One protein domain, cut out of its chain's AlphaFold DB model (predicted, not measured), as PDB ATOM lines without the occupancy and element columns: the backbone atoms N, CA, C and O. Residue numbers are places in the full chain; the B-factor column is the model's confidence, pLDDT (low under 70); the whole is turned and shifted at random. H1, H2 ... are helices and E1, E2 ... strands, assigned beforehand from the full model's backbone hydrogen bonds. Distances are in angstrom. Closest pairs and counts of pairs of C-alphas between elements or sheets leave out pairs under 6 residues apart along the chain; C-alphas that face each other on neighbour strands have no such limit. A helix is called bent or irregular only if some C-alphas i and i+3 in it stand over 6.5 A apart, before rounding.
ATOM      1  N   ASP A  96      -2.434  19.692 -64.429       57.38
ATOM      2  CA  ASP A  96      -3.147  20.824 -63.834       57.38
ATOM      3  C   ASP A  96      -4.205  20.405 -62.787       57.38
ATOM      4  O   ASP A  96      -4.438  21.133 -61.819       57.38
ATOM      5  N   ASP A  97      -4.790  19.203 -62.903       58.69
ATOM      6  CA  ASP A  97      -5.766  18.671 -61.931       58.69
ATOM      7  C   ASP A  97      -5.070  18.105 -60.682       58.69
ATOM      8  O   ASP A  97      -5.592  18.172 -59.566       58.69
ATOM      9  N   ILE A  98      -3.852  17.583 -60.853       59.47
ATOM     10  CA  ILE A  98      -3.012  17.074 -59.760       59.47
ATOM     11  C   ILE A  98      -2.598  18.217 -58.831       59.47
ATOM     12  O   ILE A  98      -2.575  18.046 -57.613       59.47
ATOM     13  N   PHE A  99      -2.289  19.389 -59.390       57.12
ATOM     14  CA  PHE A  99      -1.801  20.531 -58.620       57.12
ATOM     15  C   PHE A  99      -2.907  21.179 -57.778       57.12
ATOM     16  O   PHE A  99      -2.690  21.490 -56.607       57.12
ATOM     17  N   MET A 100      -4.119  21.295 -58.330       63.12
ATOM     18  CA  MET A 100      -5.288  21.801 -57.598       63.12
ATOM     19  C   MET A 100      -5.717  20.842 -56.473       63.12
ATOM     20  O   MET A 100      -5.973  21.287 -55.356       63.12
ATOM     21  N   LEU A 101      -5.687  19.522 -56.710       60.34
ATOM     22  CA  LEU A 101      -5.926  18.515 -55.663       60.34
ATOM     23  C   LEU A 101      -4.818  18.483 -54.597       60.34
ATOM     24  O   LEU A 101      -5.092  18.212 -53.427       60.34
ATOM     25  N   ALA A 102      -3.570  18.766 -54.973       58.47
ATOM     26  CA  ALA A 102      -2.443  18.814 -54.045       58.47
ATOM     27  C   ALA A 102      -2.488  20.040 -53.119       58.47
ATOM     28  O   ALA A 102      -2.038  19.943 -51.977       58.47
ATOM     29  N   MET A 103      -3.039  21.169 -53.577       60.03
ATOM     30  CA  MET A 103      -3.151  22.391 -52.772       60.03
ATOM     31  C   MET A 103      -4.358  22.368 -51.822       60.03
ATOM     32  O   MET A 103      -4.194  22.733 -50.659       60.03
ATOM     33  N   ASP A 104      -5.510  21.828 -52.238       50.44
ATOM     34  CA  ASP A 104      -6.656  21.600 -51.333       50.44
ATOM     35  C   ASP A 104      -6.355  20.533 -50.260       50.44
ATOM     36  O   ASP A 104      -6.915  20.555 -49.163       50.44
ATOM     37  N   ALA A 105      -5.414  19.620 -50.527       49.19
ATOM     38  CA  ALA A 105      -4.899  18.685 -49.528       49.19
ATOM     39  C   ALA A 105      -3.874  19.313 -48.555       49.19
ATOM     40  O   ALA A 105      -3.549  18.692 -47.538       49.19
ATOM     41  N   TYR A 106      -3.360  20.520 -48.837       55.75
ATOM     42  CA  TYR A 106      -2.263  21.135 -48.078       55.75
ATOM     43  C   TYR A 106      -2.712  22.106 -46.969       55.75
ATOM     44  O   TYR A 106      -1.914  22.432 -46.092       55.75
ATOM     45  N   GLU A 107      -3.991  22.479 -46.880       58.28
ATOM     46  CA  GLU A 107      -4.510  23.314 -45.781       58.28
ATOM     47  C   GLU A 107      -5.425  22.550 -44.806       58.28
ATOM     48  O   GLU A 107      -6.575  22.920 -44.617       58.28
ATOM     49  N   MET A 108      -4.925  21.497 -44.134       51.56
ATOM     50  CA  MET A 108      -5.420  21.111 -42.784       51.56
ATOM     51  C   MET A 108      -4.663  19.962 -42.084       51.56
ATOM     52  O   MET A 108      -5.172  19.393 -41.118       51.56
ATOM     53  N   GLN A 109      -3.463  19.561 -42.519       49.56
ATOM     54  CA  GLN A 109      -2.860  18.313 -42.018       49.56
ATOM     55  C   GLN A 109      -1.803  18.434 -40.918       49.56
ATOM     56  O   GLN A 109      -1.563  17.433 -40.241       49.56
ATOM     57  N   ASP A 110      -1.208  19.593 -40.650       53.28
ATOM     58  CA  ASP A 110      -0.024  19.620 -39.775       53.28
ATOM     59  C   ASP A 110      -0.342  19.547 -38.278       53.28
ATOM     60  O   ASP A 110       0.260  18.754 -37.545       53.28
ATOM     61  N   ALA A 111      -1.335  20.298 -37.804       53.16
ATOM     62  CA  ALA A 111      -1.733  20.250 -36.395       53.16
ATOM     63  C   ALA A 111      -2.347  18.888 -36.035       53.16
ATOM     64  O   ALA A 111      -2.049  18.300 -34.993       53.16
ATOM     65  N   ASP A 112      -3.150  18.361 -36.952       57.66
ATOM     66  CA  ASP A 112      -3.934  17.149 -36.795       57.66
ATOM     67  C   ASP A 112      -3.081  15.883 -36.931       57.66
ATOM     68  O   ASP A 112      -3.245  14.931 -36.167       57.66
ATOM     69  N   THR A 113      -2.094  15.875 -37.830       63.31
ATOM     70  CA  THR A 113      -1.150  14.758 -37.972       63.31
ATOM     71  C   THR A 113      -0.131  14.748 -36.841       63.31
ATOM     72  O   THR A 113       0.152  13.680 -36.296       63.31
ATOM     73  N   ALA A 114       0.352  15.909 -36.385       60.59
ATOM     74  CA  ALA A 114       1.205  15.990 -35.201       60.59
ATOM     75  C   ALA A 114       0.455  15.578 -33.922       60.59
ATOM     76  O   ALA A 114       1.006  14.847 -33.092       60.59
ATOM     77  N   ALA A 115      -0.811  15.985 -33.774       65.44
ATOM     78  CA  ALA A 115      -1.674  15.578 -32.668       65.44
ATOM     79  C   ALA A 115      -2.001  14.080 -32.717       65.44
ATOM     80  O   ALA A 115      -1.882  13.408 -31.692       65.44
ATOM     81  N   ARG A 116      -2.324  13.521 -33.892       65.06
ATOM     82  CA  ARG A 116      -2.519  12.073 -34.090       65.06
ATOM     83  C   ARG A 116      -1.239  11.289 -33.816       65.06
ATOM     84  O   ARG A 116      -1.287  10.330 -33.057       65.06
ATOM     85  N   ALA A 117      -0.083  11.724 -34.312       63.00
ATOM     86  CA  ALA A 117       1.209  11.090 -34.039       63.00
ATOM     87  C   ALA A 117       1.607  11.192 -32.558       63.00
ATOM     88  O   ALA A 117       2.216  10.281 -31.998       63.00
ATOM     89  N   LYS A 118       1.262  12.295 -31.886       67.94
ATOM     90  CA  LYS A 118       1.418  12.436 -30.433       67.94
ATOM     91  C   LYS A 118       0.462  11.503 -29.690       67.94
ATOM     92  O   LYS A 118       0.890  10.871 -28.733       67.94
ATOM     93  N   LYS A 119      -0.787  11.363 -30.142       68.50
ATOM     94  CA  LYS A 119      -1.789  10.458 -29.567       68.50
ATOM     95  C   LYS A 119      -1.392   8.992 -29.737       68.50
ATOM     96  O   LYS A 119      -1.402   8.282 -28.747       68.50
ATOM     97  N   VAL A 120      -0.953   8.572 -30.924       64.44
ATOM     98  CA  VAL A 120      -0.431   7.220 -31.200       64.44
ATOM     99  C   VAL A 120       0.793   6.923 -30.332       64.44
ATOM    100  O   VAL A 120       0.833   5.894 -29.663       64.44
ATOM    101  N   ARG A 121       1.746   7.865 -30.224       62.62
ATOM    102  CA  ARG A 121       2.887   7.729 -29.298       62.62
ATOM    103  C   ARG A 121       2.465   7.639 -27.830       62.62
ATOM    104  O   ARG A 121       3.108   6.934 -27.070       62.62
ATOM    105  N   MET A 122       1.410   8.342 -27.422       63.09
ATOM    106  CA  MET A 122       0.858   8.266 -26.061       63.09
ATOM    107  C   MET A 122      -0.004   7.016 -25.828       63.09
ATOM    108  O   MET A 122      -0.233   6.646 -24.680       63.09
ATOM    109  N   ASP A 123      -0.491   6.372 -26.886       64.31
ATOM    110  CA  ASP A 123      -1.310   5.159 -26.816       64.31
ATOM    111  C   ASP A 123      -0.442   3.893 -26.742       64.31
ATOM    112  O   ASP A 123      -0.727   3.011 -25.938       64.31
ATOM    113  N   MET A 124       0.714   3.880 -27.428       61.25
ATOM    114  CA  MET A 124       1.790   2.879 -27.253       61.25
ATOM    115  C   MET A 124       2.357   2.818 -25.821       61.25
ATOM    116  O   MET A 124       3.137   1.938 -25.489       61.25
ATOM    117  N   VAL A 125       1.978   3.765 -24.964       57.62
ATOM    118  CA  VAL A 125       2.405   3.897 -23.566       57.62
ATOM    119  C   VAL A 125       1.404   3.232 -22.591       57.62
ATOM    120  O   VAL A 125       1.538   3.344 -21.371       57.62
ATOM    121  N   LYS A 126       0.380   2.539 -23.112       60.53
ATOM    122  CA  LYS A 126      -0.639   1.818 -22.321       60.53
ATOM    123  C   LYS A 126      -0.380   0.320 -22.156       60.53
ATOM    124  O   LYS A 126      -1.146  -0.356 -21.474       60.53
ATOM    125  N   THR A 127       0.664  -0.208 -22.767       61.62
ATOM    126  CA  THR A 127       1.093  -1.598 -22.605       61.62
ATOM    127  C   THR A 127       1.963  -1.727 -21.357       61.62
ATOM    128  O   THR A 127       2.768  -0.849 -21.038       61.62
ATOM    129  N   ILE A 128       1.764  -2.816 -20.617       65.25
ATOM    130  CA  ILE A 128       2.604  -3.166 -19.471       65.25
ATOM    131  C   ILE A 128       3.974  -3.570 -20.027       65.25
ATOM    132  O   ILE A 128       4.028  -4.417 -20.916       65.25
ATOM    133  N   GLY A 129       5.039  -2.935 -19.532       76.94
ATOM    134  CA  GLY A 129       6.418  -3.254 -19.908       76.94
ATOM    135  C   GLY A 129       7.132  -2.212 -20.778       76.94
ATOM    136  O   GLY A 129       6.700  -1.058 -20.893       76.94
ATOM    137  N   PHE A 130       8.269  -2.608 -21.354       83.31
ATOM    138  CA  PHE A 130       9.086  -1.776 -22.241       83.31
ATOM    139  C   PHE A 130       8.531  -1.716 -23.662       83.31
ATOM    140  O   PHE A 130       8.393  -2.721 -24.351       83.31
ATOM    141  N   ASN A 131       8.316  -0.494 -24.145       83.19
ATOM    142  CA  ASN A 131       7.895  -0.230 -25.514       83.19
ATOM    143  C   ASN A 131       8.997   0.491 -26.276       83.19
ATOM    144  O   ASN A 131       9.518   1.502 -25.800       83.19
ATOM    145  N   GLU A 132       9.342  -0.002 -27.464       85.12
ATOM    146  CA  GLU A 132      10.281   0.689 -28.343       85.12
ATOM    147  C   GLU A 132       9.663   2.004 -28.823       85.12
ATOM    148  O   GLU A 132       8.592   2.030 -29.431       85.12
ATOM    149  N   ILE A 133      10.353   3.110 -28.552       82.94
ATOM    150  CA  ILE A 133       9.926   4.447 -28.974       82.94
ATOM    151  C   ILE A 133      10.717   4.953 -30.176       82.94
ATOM    152  O   ILE A 133      10.195   5.760 -30.945       82.94
ATOM    153  N   LYS A 134      11.977   4.518 -30.322       82.50
ATOM    154  CA  LYS A 134      12.881   4.866 -31.426       82.50
ATOM    155  C   LYS A 134      13.982   3.819 -31.562       82.50
ATOM    156  O   LYS A 134      14.467   3.308 -30.558       82.50
ATOM    157  N   SER A 135      14.494   3.635 -32.769       88.25
ATOM    158  CA  SER A 135      15.735   2.898 -33.021       88.25
ATOM    159  C   SER A 135      16.641   3.637 -34.002       88.25
ATOM    160  O   SER A 135      16.192   4.458 -34.802       88.25
ATOM    161  N   SER A 136      17.945   3.384 -33.893       84.12
ATOM    162  CA  SER A 136      18.945   3.855 -34.849       84.12
ATOM    163  C   SER A 136      18.916   3.020 -36.125       84.12
ATOM    164  O   SER A 136      18.449   1.880 -36.135       84.12
ATOM    165  N   THR A 137      19.541   3.528 -37.187       73.06
ATOM    166  CA  THR A 137      19.856   2.735 -38.380       73.06
ATOM    167  C   THR A 137      20.616   1.467 -37.964       73.06
ATOM    168  O   THR A 137      21.519   1.527 -37.126       73.06
ATOM    169  N   ASN A 138      20.195   0.310 -38.482       77.25
ATOM    170  CA  ASN A 138      20.649  -1.035 -38.087       77.25
ATOM    171  C   ASN A 138      20.344  -1.462 -36.633       77.25
ATOM    172  O   ASN A 138      20.919  -2.440 -36.173       77.25
ATOM    173  N   ARG A 139      19.466  -0.755 -35.902       81.94
ATOM    174  CA  ARG A 139      19.049  -1.057 -34.512       81.94
ATOM    175  C   ARG A 139      20.203  -1.227 -33.513       81.94
ATOM    176  O   ARG A 139      20.031  -1.826 -32.459       81.94
ATOM    177  N   LYS A 140      21.366  -0.635 -33.807       81.62
ATOM    178  CA  LYS A 140      22.526  -0.601 -32.900       81.62
ATOM    179  C   LYS A 140      22.194   0.070 -31.563       81.62
ATOM    180  O   LYS A 140      22.772  -0.271 -30.539       81.62
ATOM    181  N   ILE A 141      21.287   1.043 -31.586       82.06
ATOM    182  CA  ILE A 141      20.740   1.689 -30.398       82.06
ATOM    183  C   ILE A 141      19.222   1.638 -30.513       82.06
ATOM    184  O   ILE A 141      18.658   2.123 -31.497       82.06
ATOM    185  N   VAL A 142      18.565   1.075 -29.504       83.44
ATOM    186  CA  VAL A 142      17.105   1.036 -29.401       83.44
ATOM    187  C   VAL A 142      16.693   1.705 -28.098       83.44
ATOM    188  O   VAL A 142      17.221   1.402 -27.030       83.44
ATOM    189  N   TRP A 143      15.776   2.658 -28.201       85.06
ATOM    190  CA  TRP A 143      15.236   3.416 -27.085       85.06
ATOM    191  C   TRP A 143      13.914   2.791 -26.666       85.06
ATOM    192  O   TRP A 143      12.973   2.744 -27.461       85.06
ATOM    193  N   TYR A 144      13.837   2.375 -25.407       85.75
ATOM    194  CA  TYR A 144      12.627   1.829 -24.807       85.75
ATOM    195  C   TYR A 144      12.059   2.777 -23.752       85.75
ATOM    196  O   TYR A 144      12.790   3.521 -23.096       85.75
ATOM    197  N   TYR A 145      10.743   2.734 -23.575       84.56
ATOM    198  CA  TYR A 145      10.026   3.464 -22.542       84.56
ATOM    199  C   TYR A 145       9.038   2.534 -21.835       84.56
ATOM    200  O   TYR A 145       8.251   1.850 -22.486       84.56
ATOM    201  N   ALA A 146       9.064   2.540 -20.504       84.31
ATOM    202  CA  ALA A 146       8.107   1.832 -19.666       84.31
ATOM    203  C   ALA A 146       7.378   2.841 -18.777       84.31
ATOM    204  O   ALA A 146       8.010   3.640 -18.077       84.31
ATOM    205  N   LYS A 147       6.042   2.811 -18.794       84.00
ATOM    206  CA  LYS A 147       5.224   3.638 -17.904       84.00
ATOM    207  C   LYS A 147       4.735   2.817 -16.733       84.00
ATOM    208  O   LYS A 147       4.308   1.677 -16.865       84.00
ATOM    209  N   ASN A 148       4.714   3.461 -15.580       81.81
ATOM    210  CA  ASN A 148       4.093   2.916 -14.395       81.81
ATOM    211  C   ASN A 148       2.563   3.045 -14.483       81.81
ATOM    212  O   ASN A 148       1.972   3.994 -13.971       81.81
ATOM    213  N   ILE A 149       1.932   2.118 -15.204       78.38
ATOM    214  CA  ILE A 149       0.473   2.072 -15.394       78.38
ATOM    215  C   ILE A 149      -0.213   1.543 -14.129       78.38
ATOM    216  O   ILE A 149      -1.289   2.007 -13.765       78.38
ATOM    217  N   SER A 150       0.455   0.643 -13.408       77.00
ATOM    218  CA  SER A 150      -0.028   0.042 -12.159       77.00
ATOM    219  C   SER A 150       0.087   0.968 -10.941       77.00
ATOM    220  O   SER A 150      -0.170   0.535  -9.821       77.00
ATOM    221  N   ASN A 151       0.482   2.232 -11.143       78.12
ATOM    222  CA  ASN A 151       0.636   3.252 -10.105       78.12
ATOM    223  C   ASN A 151       1.484   2.787  -8.903       78.12
ATOM    224  O   ASN A 151       1.187   3.087  -7.747       78.12
ATOM    225  N   ILE A 152       2.546   2.024  -9.176       82.69
ATOM    226  CA  ILE A 152       3.480   1.521  -8.169       82.69
ATOM    227  C   ILE A 152       4.219   2.718  -7.560       82.69
ATOM    228  O   ILE A 152       5.103   3.302  -8.180       82.69
ATOM    229  N   LEU A 153       3.852   3.111  -6.343       75.56
ATOM    230  CA  LEU A 153       4.376   4.325  -5.702       75.56
ATOM    231  C   LEU A 153       5.843   4.188  -5.270       75.56
ATOM    232  O   LEU A 153       6.544   5.181  -5.073       75.56
ATOM    233  N   LEU A 154       6.318   2.949  -5.134       82.25
ATOM    234  CA  LEU A 154       7.691   2.634  -4.779       82.25
ATOM    235  C   LEU A 154       8.523   2.430  -6.040       82.25
ATOM    236  O   LEU A 154       8.465   1.385  -6.685       82.25
ATOM    237  N   TYR A 155       9.364   3.418  -6.346       82.25
ATOM    238  CA  TYR A 155      10.253   3.385  -7.509       82.25
ATOM    239  C   TYR A 155      11.077   2.090  -7.596       82.25
ATOM    240  O   TYR A 155      11.192   1.497  -8.662       82.25
ATOM    241  N   HIS A 156      11.591   1.593  -6.467       84.50
ATOM    242  CA  HIS A 156      12.366   0.353  -6.442       84.50
ATOM    243  C   HIS A 156      11.530  -0.892  -6.796       84.50
ATOM    244  O   HIS A 156      12.042  -1.836  -7.393       84.50
ATOM    245  N   GLU A 157      10.250  -0.933  -6.428       83.44
ATOM    246  CA  GLU A 157       9.369  -2.053  -6.782       83.44
ATOM    247  C   GLU A 157       8.974  -2.005  -8.252       83.44
ATOM    248  O   GLU A 157       8.959  -3.041  -8.911       83.44
ATOM    249  N   PHE A 158       8.754  -0.799  -8.777       86.94
ATOM    250  CA  PHE A 158       8.550  -0.583 -10.202       86.94
ATOM    251  C   PHE A 158       9.765  -1.055 -11.007       86.94
ATOM    252  O   PHE A 158       9.612  -1.845 -11.932       86.94
ATOM    253  N   LEU A 159      10.979  -0.668 -10.602       85.31
ATOM    254  CA  LEU A 159      12.201  -1.158 -11.243       85.31
ATOM    255  C   LEU A 159      12.319  -2.682 -11.166       85.31
ATOM    256  O   LEU A 159      12.616  -3.314 -12.172       85.31
ATOM    257  N   ARG A 160      12.038  -3.291 -10.007       86.19
ATOM    258  CA  ARG A 160      12.080  -4.753  -9.854       86.19
ATOM    259  C   ARG A 160      11.094  -5.464 -10.785       86.19
ATOM    260  O   ARG A 160      11.435  -6.517 -11.309       86.19
ATOM    261  N   SER A 161       9.913  -4.885 -11.007       84.31
ATOM    262  CA  SER A 161       8.931  -5.399 -11.969       84.31
ATOM    263  C   SER A 161       9.446  -5.374 -13.410       84.31
ATOM    264  O   SER A 161       9.010  -6.194 -14.208       84.31
ATOM    265  N   LEU A 162      10.348  -4.447 -13.743       85.69
ATOM    266  CA  LEU A 162      10.911  -4.284 -15.086       85.69
ATOM    267  C   LEU A 162      12.194  -5.097 -15.314       85.69
ATOM    268  O   LEU A 162      12.517  -5.406 -16.455       85.69
ATOM    269  N   MET A 163      12.916  -5.464 -14.251       85.38
ATOM    270  CA  MET A 163      14.154  -6.256 -14.328       85.38
ATOM    271  C   MET A 163      14.076  -7.492 -15.248       85.38
ATOM    272  O   MET A 163      14.998  -7.655 -16.043       85.38
ATOM    273  N   PRO A 164      13.042  -8.361 -15.195       82.38
ATOM    274  CA  PRO A 164      12.985  -9.526 -16.083       82.38
ATOM    275  C   PRO A 164      12.864  -9.140 -17.563       82.38
ATOM    276  O   PRO A 164      13.520  -9.745 -18.403       82.38
ATOM    277  N   GLU A 165      12.104  -8.094 -17.891       81.62
ATOM    278  CA  GLU A 165      11.988  -7.619 -19.273       81.62
ATOM    279  C   GLU A 165      13.283  -6.973 -19.780       81.62
ATOM    280  O   GLU A 165      13.607  -7.089 -20.957       81.62
ATOM    281  N   MET A 166      14.062  -6.324 -18.904       81.12
ATOM    282  CA  MET A 166      15.375  -5.787 -19.288       81.12
ATOM    283  C   MET A 166      16.331  -6.889 -19.755       81.12
ATOM    284  O   MET A 166      17.116  -6.656 -20.670       81.12
ATOM    285  N   ILE A 167      16.250  -8.071 -19.139       81.50
ATOM    286  CA  ILE A 167      17.087  -9.223 -19.489       81.50
ATOM    287  C   ILE A 167      16.681  -9.776 -20.858       81.50
ATOM    288  O   ILE A 167      17.558 -10.087 -21.647       81.50
ATOM    289  N   GLU A 168      15.387  -9.832 -21.188       78.94
ATOM    290  CA  GLU A 168      14.887 -10.280 -22.505       78.94
ATOM    291  C   GLU A 168      15.281  -9.336 -23.658       78.94
ATOM    292  O   GLU A 168      15.422  -9.754 -24.811       78.94
ATOM    293  N   LEU A 169      15.520  -8.056 -23.361       75.50
ATOM    294  CA  LEU A 169      16.011  -7.085 -24.344       75.50
ATOM    295  C   LEU A 169      17.508  -7.243 -24.656       75.50
ATOM    296  O   LEU A 169      17.962  -6.800 -25.710       75.50
ATOM    297  N   GLU A 170      18.278  -7.889 -23.781       65.81
ATOM    298  CA  GLU A 170      19.713  -8.133 -23.953       65.81
ATOM    299  C   GLU A 170      20.047  -9.135 -25.092       65.81
ATOM    300  O   GLU A 170      20.865  -8.797 -25.958       65.81
ATOM    301  N   PRO A 171      19.408 -10.321 -25.202       60.44
ATOM    302  CA  PRO A 171      19.676 -11.280 -26.275       60.44
ATOM    303  C   PRO A 171      19.206 -10.801 -27.659       60.44
ATOM    304  O   PRO A 171      19.787 -11.194 -28.674       60.44
ATOM    305  N   ALA A 172      18.218  -9.901 -27.739       55.25
ATOM    306  CA  ALA A 172      17.766  -9.319 -29.008       55.25
ATOM    307  C   ALA A 172      18.834  -8.430 -29.680       55.25
ATOM    308  O   ALA A 172      18.828  -8.259 -30.901       55.25
ATOM    309  N   ILE A 173      19.783  -7.895 -28.905       55.47
ATOM    310  CA  ILE A 173      20.865  -7.038 -29.408       55.47
ATOM    311  C   ILE A 173      21.981  -7.886 -30.044       55.47
ATOM    312  O   ILE A 173      22.562  -7.484 -31.055       55.47
ATOM    313  N   GLN A 174      22.235  -9.093 -29.525       54.31
ATOM    314  CA  GLN A 174      23.338  -9.957 -29.971       54.31
ATOM    315  C   GLN A 174      23.059 -10.676 -31.307       54.31
ATOM    316  O   GLN A 174      23.987 -10.931 -32.071       54.31
ATOM    317  N   ASN A 175      21.791 -10.913 -31.664       48.50
ATOM    318  CA  ASN A 175      21.416 -11.609 -32.907       48.50
ATOM    319  C   ASN A 175      21.394 -10.728 -34.173       48.50
ATOM    320  O   ASN A 175      21.135 -11.224 -35.268       48.50
ATOM    321  N   SER A 176      21.693  -9.429 -34.065       49.34
ATOM    322  CA  SER A 176      21.745  -8.512 -35.220       49.34
ATOM    323  C   SER A 176      23.133  -8.402 -35.884       49.34
ATOM    324  O   SER A 176      23.275  -7.744 -36.917       49.34
TER     325      SER A 176
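Overview. This is residues 96 to 176 of the 182 residues of the protein "C2H2-type domain-containing protein" of Aphis craccivora (UniProt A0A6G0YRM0). The strand hairpin E1 and E2 and a long, kinked helix H3 form a loose body, from which residues 96 to 120, with H1 and much of H2, stick out as a long arm. The 81 printed residues run H1, H2, E1, E2, H3, mostly helix, with one antiparallel sheet, E1 - E2. The whole is flat, 61 by 35 by 13 A, and extended, with a radius of gyration of the C-alphas of 19.5 A.

Along the chain. Look for E1 at residues 131 to 135 and E2 at 142 to 145. Find C-alpha 155 at (10.253, 3.385, -7.509); H3 runs 29.2 A to C-alpha 174. It is irregular, C-alphas 161 and 164 being 7.1 A apart, with a kink of 43 degrees near residue 162. H2, residues 110 to 123, spans 19.5 A; H1, residues 96 to 104, begins at (-3.147, 20.824, -63.834).

Arrangement. E1 and E2 are antiparallel at 149 degrees; N 131 and O 145 are 2.9 A apart, within hydrogen-bond range. The closest C-alphas of H2 and E1, Arg 121 and Ile 133, are 7.8 A apart. H3 is apart from E1, and H1 from H2. Every O i to N i+4 pair is within range in H2, 4 of 5 in H1, 9 of 16 in H3.

Size, cuts and confidence. The farthest C-alphas, Asp 96 and His 156, are 62.9 A apart. The printed part has no cut and no long link. Model pLDDT is under 70 at residues 96 to 128 and 170 to 176.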